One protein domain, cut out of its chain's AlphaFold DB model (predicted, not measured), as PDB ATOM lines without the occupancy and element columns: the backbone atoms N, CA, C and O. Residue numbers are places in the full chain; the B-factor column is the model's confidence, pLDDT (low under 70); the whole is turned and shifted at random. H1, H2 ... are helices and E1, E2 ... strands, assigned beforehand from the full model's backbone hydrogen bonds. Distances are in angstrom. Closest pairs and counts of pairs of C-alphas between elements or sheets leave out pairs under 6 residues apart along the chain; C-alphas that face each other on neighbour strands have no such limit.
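Overview. This is residues 12 to 67 and 207 to 220 of the 286 residues of the protein "Beta-lactamase family protein" of Streptomyces diastaticus (UniProt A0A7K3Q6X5). Look first for a long, narrow hairpin of two strands, E1 and E2, with the helices H1 and H2 packed along one side of it and H2 running lengthwise. A second, much smaller hairpin, E3 and E4, lies beyond the end of the long one where E1 begins and E2 ends, apart from the helices and from the long strands. The 70 printed residues hold two named helices and four named strands, in the order H1, H2, E1, E2, E3, E4; the class is mixed, helices and strands, and both two-stranded sheets, E1 - E2 and E3 - E4, are antiparallel. The whole is compact, with a radius of gyration of the C-alphas of 12.7 A, yet elongated, spanning 42 by 24 by 14 A.

Arrangement. Start at H1, residues 12 to 17, and go on to H2, residues 19 to 27. The two are close but not clearly touching, C-alphas 15 and 22 being closest at 5.6 A; they run opposite ways at a steep tilt of 61 degrees. Next comes the hairpin of E1, residues 34 to 41, and E2, residues 44 to 54. These neighbours are antiparallel, at 176 degrees; look for N 37 and O 48 at 2.9 A and N 48 and O 37 at 2.8 A. The closest C-alphas of H1 and E1 are those of Ala 16 and Gly 39, 3.8 A apart; those of H2 and E2 are Gln 20 and Gly 48, 3.7 A apart. E2 bends by 68 degrees at residue 51, and its residues 52 to 54 form a short antiparallel pairing with residues 59 to 60. Past the cut, E3, residues 212 to 215, and E4, residues 218 to 220, make a hairpin, antiparallel at 137 degrees, with N 215 and O 218 2.8 A apart. E2 and E3 are only just apart, at 8.1 A. In H1 and H2 every O i to N i+4 pair is within hydrogen-bond range.

Along the chain. Find C-alpha 12 at (33.701, 34.738, 5.848), where H1 begins; it covers 8.6 A, and H2 12.1 A. From C-alpha 34 at (39.005, 22.727, 20.515) E1 runs 23.4 A, and E2 then runs 29.8 A. E3 covers 9.3 A and E4 6.2 A, ending at C-alpha 220, (35.606, 22.254, 32.628).

Size, cuts and confidence. The C-alphas farthest apart are those of Asp 42 and Gly 216, 43.2 A. Residues 68 to 206 are not printed, and C-alphas 67 and 207 stand 8.9 A apart across this cut. Of the links printed whole, none is long; residues 55 to 67 hold no named element. The model's mean pLDDT over the printed part is 88.6, and residue 14 is under 70.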
ATOM      1  N   ILE A  12      34.061  36.106   6.259       70.25
ATOM      2  CA  ILE A  12      33.701  34.738   5.848       70.25
ATOM      3  C   ILE A  12      34.659  34.236   4.766       70.25
ATOM      4  O   ILE A  12      35.150  33.118   4.862       70.25
ATOM      5  N   ALA A  13      34.979  35.074   3.775       70.44
ATOM      6  CA  ALA A  13      35.958  34.720   2.746       70.44
ATOM      7  C   ALA A  13      37.359  34.507   3.342       70.44
ATOM      8  O   ALA A  13      38.057  33.582   2.948       70.44
ATOM      9  N   ALA A  14      37.748  35.317   4.332       69.75
ATOM     10  CA  ALA A  14      39.029  35.161   5.019       69.75
ATOM     11  C   ALA A  14      39.107  33.866   5.849       69.75
ATOM     12  O   ALA A  14      40.141  33.209   5.845       69.75
ATOM     13  N   LEU A  15      38.019  33.488   6.534       72.69
ATOM     14  CA  LEU A  15      37.926  32.216   7.264       72.69
ATOM     15  C   LEU A  15      37.938  31.012   6.313       72.69
ATOM     16  O   LEU A  15      38.544  29.994   6.627       72.69
ATOM     17  N   ALA A  16      37.272  31.128   5.162       77.50
ATOM     18  CA  ALA A  16      37.211  30.061   4.171       77.50
ATOM     19  C   ALA A  16      38.536  29.865   3.415       77.50
ATOM     20  O   ALA A  16      38.822  28.747   3.007       77.50
ATOM     21  N   ALA A  17      39.332  30.926   3.241       81.06
ATOM     22  CA  ALA A  17      40.609  30.878   2.528       81.06
ATOM     23  C   ALA A  17      41.781  30.339   3.371       81.06
ATOM     24  O   ALA A  17      42.756  29.862   2.800       81.06
ATOM     25  N   ASP A  18      41.706  30.423   4.705       91.06
ATOM     26  CA  ASP A  18      42.690  29.810   5.612       91.06
ATOM     27  C   ASP A  18      42.005  29.219   6.862       91.06
ATOM     28  O   ASP A  18      41.990  29.828   7.945       91.06
ATOM     29  N   PRO A  19      41.399  28.025   6.726       93.75
ATOM     30  CA  PRO A  19      40.695  27.373   7.824       93.75
ATOM     31  C   PRO A  19      41.603  26.988   9.002       93.75
ATOM     32  O   PRO A  19      41.137  26.956  10.143       93.75
ATOM     33  N   GLN A  20      42.897  26.731   8.773       95.19
ATOM     34  CA  GLN A  20      43.842  26.383   9.842       95.19
ATOM     35  C   GLN A  20      44.145  27.590  10.732       95.19
ATOM     36  O   GLN A  20      43.961  27.511  11.949       95.19
ATOM     37  N   ALA A  21      44.497  28.737  10.145       93.69
ATOM     38  CA  ALA A  21      44.697  29.958  10.924       93.69
ATOM     39  C   ALA A  21      43.406  30.399  11.637       93.69
ATOM     40  O   ALA A  21      43.449  30.949  12.743       93.69
ATOM     41  N   ALA A  22      42.240  30.160  11.029       92.69
ATOM     42  CA  ALA A  22      40.948  30.386  11.668       92.69
ATOM     43  C   ALA A  22      40.748  29.501  12.909       92.69
ATOM     44  O   ALA A  22      40.357  30.009  13.965       92.69
ATOM     45  N   ALA A  23      41.037  28.202  12.797       95.12
ATOM     46  CA  ALA A  23      40.930  27.256  13.901       95.12
ATOM     47  C   ALA A  23      41.847  27.650  15.069       95.12
ATOM     48  O   ALA A  23      41.386  27.714  16.207       95.12
ATOM     49  N   GLU A  24      43.105  28.005  14.801       95.69
ATOM     50  CA  GLU A  24      44.068  28.435  15.827       95.69
ATOM     51  C   GLU A  24      43.602  29.683  16.586       95.69
ATOM     52  O   GLU A  24      43.661  29.732  17.817       95.69
ATOM     53  N   ARG A  25      43.062  30.680  15.874       92.50
ATOM     54  CA  ARG A  25      42.506  31.892  16.498       92.50
ATOM     55  C   ARG A  25      41.299  31.589  17.378       92.50
ATOM     56  O   ARG A  25      41.157  32.190  18.441       92.50
ATOM     57  N   LEU A  26      40.425  30.689  16.934       92.94
ATOM     58  CA  LEU A  26      39.251  30.279  17.702       92.94
ATOM     59  C   LEU A  26      39.644  29.458  18.933       92.94
ATOM     60  O   LEU A  26      39.093  29.695  20.003       92.94
ATOM     61  N   ALA A  27      40.616  28.553  18.810       93.62
ATOM     62  CA  ALA A  27      41.131  27.757  19.925       93.62
ATOM     63  C   ALA A  27      41.864  28.601  20.984       93.62
ATOM     64  O   ALA A  27      41.937  28.201  22.140       93.62
ATOM     65  N   ALA A  28      42.366  29.787  20.626       93.19
ATOM     66  CA  ALA A  28      42.943  30.729  21.585       93.19
ATOM     67  C   ALA A  28      41.889  31.440  22.466       93.19
ATOM     68  O   ALA A  28      42.252  32.147  23.410       93.19
ATOM     69  N   LEU A  29      40.589  31.296  22.173       90.56
ATOM     70  CA  LEU A  29      39.529  31.872  22.998       90.56
ATOM     71  C   LEU A  29      39.368  31.069  24.302       90.56
ATOM     72  O   LEU A  29      39.205  29.852  24.238       90.56
ATOM     73  N   PRO A  30      39.273  31.720  25.480       87.00
ATOM     74  CA  PRO A  30      39.183  31.023  26.770       87.00
ATOM     75  C   PRO A  30      38.000  30.057  26.919       87.00
ATOM     76  O   PRO A  30      37.991  29.227  27.817       87.00
ATOM     77  N   SER A  31      36.974  30.186  26.077       88.31
ATOM     78  CA  SER A  31      35.765  29.360  26.098       88.31
ATOM     79  C   SER A  31      35.768  28.218  25.079       88.31
ATOM     80  O   SER A  31      34.748  27.545  24.939       88.31
ATOM     81  N   VAL A  32      36.856  28.019  24.335       91.75
ATOM     82  CA  VAL A  32      36.957  27.011  23.275       91.75
ATOM     83  C   VAL A  32      38.036  26.007  23.656       91.75
ATOM     84  O   VAL A  32      39.213  26.339  23.680       91.75
ATOM     85  N   ALA A  33      37.636  24.769  23.950       93.38
ATOM     86  CA  ALA A  33      38.594  23.692  24.202       93.38
ATOM     87  C   ALA A  33      39.285  23.255  22.904       93.38
ATOM     88  O   ALA A  33      40.505  23.130  22.858       93.38
ATOM     89  N   GLY A  34      38.508  23.086  21.834       94.88
ATOM     90  CA  GLY A  34      39.005  22.727  20.515       94.88
ATOM     91  C   GLY A  34      37.940  22.912  19.442       94.88
ATOM     92  O   GLY A  34      36.746  23.019  19.738       94.88
ATOM     93  N   VAL A  35      38.382  23.014  18.193       96.19
ATOM     94  CA  VAL A  35      37.552  23.438  17.065       96.19
ATOM     95  C   VAL A  35      38.069  22.867  15.750       96.19
ATOM     96  O   VAL A  35      39.271  22.673  15.571       96.19
ATOM     97  N   GLN A  36      37.142  22.649  14.821       96.12
ATOM     98  CA  GLN A  36      37.417  22.465  13.401       96.12
ATOM     99  C   GLN A  36      36.772  23.598  12.605       96.12
ATOM    100  O   GLN A  36      35.668  24.042  12.930       96.12
ATOM    101  N   VAL A  37      37.439  24.029  11.541       95.12
ATOM    102  CA  VAL A  37      36.911  24.981  10.564       95.12
ATOM    103  C   VAL A  37      37.087  24.367   9.184       95.12
ATOM    104  O   VAL A  37      38.182  23.943   8.842       95.12
ATOM    105  N   ALA A  38      36.017  24.321   8.397       93.12
ATOM    106  CA  ALA A  38      36.056  23.899   7.002       93.12
ATOM    107  C   ALA A  38      35.728  25.094   6.101       93.12
ATOM    108  O   ALA A  38      34.740  25.796   6.339       93.12
ATOM    109  N   GLY A  39      36.550  25.321   5.082       91.69
ATOM    110  CA  GLY A  39      36.366  26.347   4.061       91.69
ATOM    111  C   GLY A  39      36.174  25.706   2.697       91.69
ATOM    112  O   GLY A  39      36.907  24.788   2.343       91.69
ATOM    113  N   VAL A  40      35.183  26.176   1.936       89.94
ATOM    114  CA  VAL A  40      34.996  25.769   0.539       89.94
ATOM    115  C   VAL A  40      35.090  27.004  -0.345       89.94
ATOM    116  O   VAL A  40      34.232  27.884  -0.263       89.94
ATOM    117  N   VAL A  41      36.124  27.071  -1.182       87.31
ATOM    118  CA  VAL A  41      36.388  28.187  -2.102       87.31
ATOM    119  C   VAL A  41      36.635  27.612  -3.491       87.31
ATOM    120  O   VAL A  41      37.457  26.717  -3.654       87.31
ATOM    121  N   ASP A  42      35.875  28.081  -4.482       87.62
ATOM    122  CA  ASP A  42      35.961  27.624  -5.879       87.62
ATOM    123  C   ASP A  42      35.907  26.089  -6.052       87.62
ATOM    124  O   ASP A  42      36.501  25.515  -6.960       87.62
ATOM    125  N   GLY A  43      35.157  25.415  -5.170       87.19
ATOM    126  CA  GLY A  43      34.981  23.958  -5.167       87.19
ATOM    127  C   GLY A  43      36.074  23.173  -4.433       87.19
ATOM    128  O   GLY A  43      35.897  21.975  -4.218       87.19
ATOM    129  N   SER A  44      37.150  23.829  -3.997       88.19
ATOM    130  CA  SER A  44      38.184  23.235  -3.146       88.19
ATOM    131  C   SER A  44      37.773  23.290  -1.680       88.19
ATOM    132  O   SER A  44      37.308  24.327  -1.212       88.19
ATOM    133  N   LEU A  45      37.943  22.173  -0.969       90.62
ATOM    134  CA  LEU A  45      37.715  22.054   0.469       90.62
ATOM    135  C   LEU A  45      39.057  22.035   1.200       90.62
ATOM    136  O   LEU A  45      39.854  21.130   0.969       90.62
ATOM    137  N   ASP A  46      39.222  22.951   2.147       93.12
ATOM    138  CA  ASP A  46      40.303  22.931   3.128       93.12
ATOM    139  C   ASP A  46      39.720  22.857   4.542       93.12
ATOM    140  O   ASP A  46      38.652  23.409   4.831       93.12
ATOM    141  N   VAL A  47      40.413  22.158   5.444       94.75
ATOM    142  CA  VAL A  47      39.970  21.972   6.831       94.75
ATOM    143  C   VAL A  47      41.124  22.242   7.781       94.75
ATOM    144  O   VAL A  47      42.209  21.685   7.634       94.75
ATOM    145  N   GLY A  48      40.861  23.082   8.774       95.94
ATOM    146  CA  GLY A  48      41.754  23.373   9.879       95.94
ATOM    147  C   GLY A  48      41.224  22.818  11.191       95.94
ATOM    148  O   GLY A  48      40.011  22.759  11.406       95.94
ATOM    149  N   ALA A  49      42.130  22.439  12.084       97.38
ATOM    150  CA  ALA A  49      41.806  21.951  13.419       97.38
ATOM    151  C   ALA A  49      42.790  22.506  14.453       97.38
ATOM    152  O   ALA A  49      43.982  22.652  14.180       97.38
ATOM    153  N   ALA A  50      42.289  22.823  15.647       97.56
ATOM    154  CA  ALA A  50      43.112  23.317  16.744       97.56
ATOM    155  C   ALA A  50      42.482  23.035  18.116       97.56
ATOM    156  O   ALA A  50      41.269  22.849  18.240       97.56
ATOM    157  N   GLY A  51      43.318  23.062  19.156       95.88
ATOM    158  CA  GLY A  51      42.923  22.806  20.541       95.88
ATOM    159  C   GLY A  51      42.804  21.316  20.868       95.88
ATOM    160  O   GLY A  51      43.402  20.466  20.209       95.88
ATOM    161  N   VAL A  52      42.041  21.006  21.912       93.62
ATOM    162  CA  VAL A  52      41.895  19.661  22.479       93.62
ATOM    163  C   VAL A  52      40.458  19.153  22.386       93.62
ATOM    164  O   VAL A  52      39.496  19.882  22.628       93.62
ATOM    165  N   ALA A  53      40.316  17.878  22.038       90.50
ATOM    166  CA  ALA A  53      39.059  17.144  22.031       90.50
ATOM    167  C   ALA A  53      38.583  16.831  23.460       90.50
ATOM    168  O   ALA A  53      37.380  16.731  23.708       90.50
ATOM    169  N   ASP A  54      39.512  16.709  24.412       87.81
ATOM    170  CA  ASP A  54      39.221  16.548  25.833       87.81
ATOM    171  C   ASP A  54      40.313  17.209  26.688       87.81
ATOM    172  O   ASP A  54      41.446  16.745  26.748       87.81
ATOM    173  N   ALA A  55      39.959  18.299  27.374       84.38
ATOM    174  CA  ALA A  55      40.840  19.008  28.300       84.38
ATOM    175  C   ALA A  55      41.398  18.146  29.452       84.38
ATOM    176  O   ALA A  55      42.443  18.491  29.992       84.38
ATOM    177  N   GLU A  56      40.746  17.039  29.832       83.31
ATOM    178  CA  GLU A  56      41.290  16.134  30.857       83.31
ATOM    179  C   GLU A  56      42.404  15.234  30.305       83.31
ATOM    180  O   GLU A  56      43.375  14.966  31.007       83.31
ATOM    181  N   THR A  57      42.283  14.764  29.059       86.12
ATOM    182  CA  THR A  57      43.276  13.863  28.438       86.12
ATOM    183  C   THR A  57      44.306  14.608  27.592       86.12
ATOM    184  O   THR A  57      45.332  14.036  27.238       86.12
ATOM    185  N   SER A  58      44.043  15.880  27.274       88.69
ATOM    186  CA  SER A  58      44.804  16.692  26.317       88.69
ATOM    187  C   SER A  58      44.893  16.081  24.913       88.69
ATOM    188  O   SER A  58      45.805  16.403  24.154       88.69
ATOM    189  N   GLU A  59      43.950  15.207  24.547       90.69
ATOM    190  CA  GLU A  59      43.866  14.662  23.191       90.69
ATOM    191  C   GLU A  59      43.627  15.806  22.191       90.69
ATOM    192  O   GLU A  59      42.699  16.593  22.401       90.69
ATOM    193  N   PRO A  60      44.429  15.944  21.121       94.56
ATOM    194  CA  PRO A  60      44.270  17.037  20.170       94.56
ATOM    195  C   PRO A  60      43.005  16.866  19.324       94.56
ATOM    196  O   PRO A  60      42.620  15.754  18.963       94.56
ATOM    197  N   VAL A  61      42.383  17.981  18.933       95.75
ATOM    198  CA  VAL A  61      41.422  17.954  17.824       95.75
ATOM    199  C   VAL A  61      42.191  17.718  16.528       95.75
ATOM    200  O   VAL A  61      43.143  18.429  16.217       95.75
ATOM    201  N   THR A  62      41.754  16.735  15.752       94.69
ATOM    202  CA  THR A  62      42.228  16.475  14.386       94.69
ATOM    203  C   THR A  62      41.099  16.748  13.403       94.69
ATOM    204  O   THR A  62      39.959  16.901  13.828       94.69
ATOM    205  N   VAL A  63      41.357  16.753  12.094       93.50
ATOM    206  CA  VAL A  63      40.290  16.867  11.075       93.50
ATOM    207  C   VAL A  63      39.315  15.677  11.067       93.50
ATOM    208  O   VAL A  63      38.211  15.812  10.557       93.50
ATOM    209  N   GLY A  64      39.688  14.540  11.669       91.31
ATOM    210  CA  GLY A  64      38.818  13.367  11.835       91.31
ATOM    211  C   GLY A  64      38.033  13.349  13.152       91.31
ATOM    212  O   GLY A  64      37.264  12.422  13.406       91.31
ATOM    213  N   THR A  65      38.215  14.345  14.025       91.75
ATOM    214  CA  THR A  65      37.483  14.419  15.294       91.75
ATOM    215  C   THR A  65      35.996  14.695  15.039       91.75
ATOM    216  O   THR A  65      35.619  15.704  14.455       91.75
ATOM    217  N   GLY A  66      35.114  13.824  15.516       90.12
ATOM    218  CA  GLY A  66      33.673  14.039  15.444       90.12
ATOM    219  C   GLY A  66      33.192  15.082  16.457       90.12
ATOM    220  O   GLY A  66      33.620  15.088  17.609       90.12
ATOM    221  N   PHE A  67      32.218  15.905  16.069       90.56
ATOM    222  CA  PHE A  67      31.548  16.855  16.960       90.56
ATOM    223  C   PHE A  67      30.043  16.596  17.012       90.56
ATOM    224  O   PHE A  67      29.410  16.215  16.028       90.56
ATOM    225  N   GLY A 207      36.500   8.739  18.671       75.88
ATOM    226  CA  GLY A 207      37.111   9.984  18.184       75.88
ATOM    227  C   GLY A 207      36.120  11.157  18.144       75.88
ATOM    228  O   GLY A 207      36.225  12.023  17.285       75.88
ATOM    229  N   THR A 208      35.106  11.177  19.024       85.19
ATOM    230  CA  THR A 208      34.216  12.339  19.223       85.19
ATOM    231  C   THR A 208      34.747  13.217  20.349       85.19
ATOM    232  O   THR A 208      35.006  12.709  21.436       85.19
ATOM    233  N   ALA A 209      34.819  14.530  20.126       88.81
ATOM    234  CA  ALA A 209      35.194  15.493  21.155       88.81
ATOM    235  C   ALA A 209      34.231  15.463  22.354       88.81
ATOM    236  O   ALA A 209      33.002  15.391  22.209       88.81
ATOM    237  N   ARG A 210      34.791  15.566  23.561       86.31
ATOM    238  CA  ARG A 210      34.027  15.734  24.798       86.31
ATOM    239  C   ARG A 210      33.489  17.162  24.865       86.31
ATOM    240  O   ARG A 210      34.127  18.101  24.416       86.31
ATOM    241  N   GLY A 211      32.290  17.334  25.422       86.94
ATOM    242  CA  GLY A 211      31.744  18.674  25.650       86.94
ATOM    243  C   GLY A 211      32.423  19.356  26.836       86.94
ATOM    244  O   GLY A 211      32.663  18.706  27.852       86.94
ATOM    245  N   HIS A 212      32.646  20.667  26.752       89.31
ATOM    246  CA  HIS A 212      33.166  21.502  27.842       89.31
ATOM    247  C   HIS A 212      32.204  22.651  28.135       89.31
ATOM    248  O   HIS A 212      31.424  23.064  27.279       89.31
ATOM    249  N   ALA A 213      32.258  23.173  29.356       86.44
ATOM    250  CA  ALA A 213      31.570  24.395  29.747       86.44
ATOM    251  C   ALA A 213      32.513  25.283  30.556       86.44
ATOM    252  O   ALA A 213      33.327  24.784  31.331       86.44
ATOM    253  N   VAL A 214      32.367  26.599  30.416       84.00
ATOM    254  CA  VAL A 214      33.106  27.552  31.246       84.00
ATOM    255  C   VAL A 214      32.438  27.636  32.619       84.00
ATOM    256  O   VAL A 214      31.269  28.010  32.724       84.00
ATOM    257  N   ARG A 215      33.166  27.282  33.680       77.69
ATOM    258  CA  ARG A 215      32.726  27.378  35.078       77.69
ATOM    259  C   ARG A 215      33.763  28.160  35.869       77.69
ATOM    260  O   ARG A 215      34.926  27.793  35.887       77.69
ATOM    261  N   GLY A 216      33.348  29.259  36.498       77.31
ATOM    262  CA  GLY A 216      34.277  30.109  37.253       77.31
ATOM    263  C   GLY A 216      35.377  30.756  36.400       77.31
ATOM    264  O   GLY A 216      36.406  31.132  36.940       77.31
ATOM    265  N   GLY A 217      35.168  30.882  35.084       76.12
ATOM    266  CA  GLY A 217      36.168  31.406  34.146       76.12
ATOM    267  C   GLY A 217      37.101  30.349  33.549       76.12
ATOM    268  O   GLY A 217      37.863  30.680  32.649       76.12
ATOM    269  N   GLU A 218      36.999  29.090  33.978       79.19
ATOM    270  CA  GLU A 218      37.828  27.990  33.482       79.19
ATOM    271  C   GLU A 218      37.016  26.988  32.657       79.19
ATOM    272  O   GLU A 218      35.834  26.743  32.918       79.19
ATOM    273  N   LEU A 219      37.656  26.393  31.650       82.56
ATOM    274  CA  LEU A 219      37.082  25.303  30.870       82.56
ATOM    275  C   LEU A 219      37.039  24.025  31.707       82.56
ATOM    276  O   LEU A 219      38.068  23.477  32.083       82.56
ATOM    277  N   ALA A 220      35.833  23.516  31.941       84.06
ATOM    278  CA  ALA A 220      35.606  22.254  32.628       84.06
ATOM    279  C   ALA A 220      34.947  21.251  31.681       84.06
ATOM    280  O   ALA A 220      33.941  21.554  31.031       84.06
TER     281      ALA A 220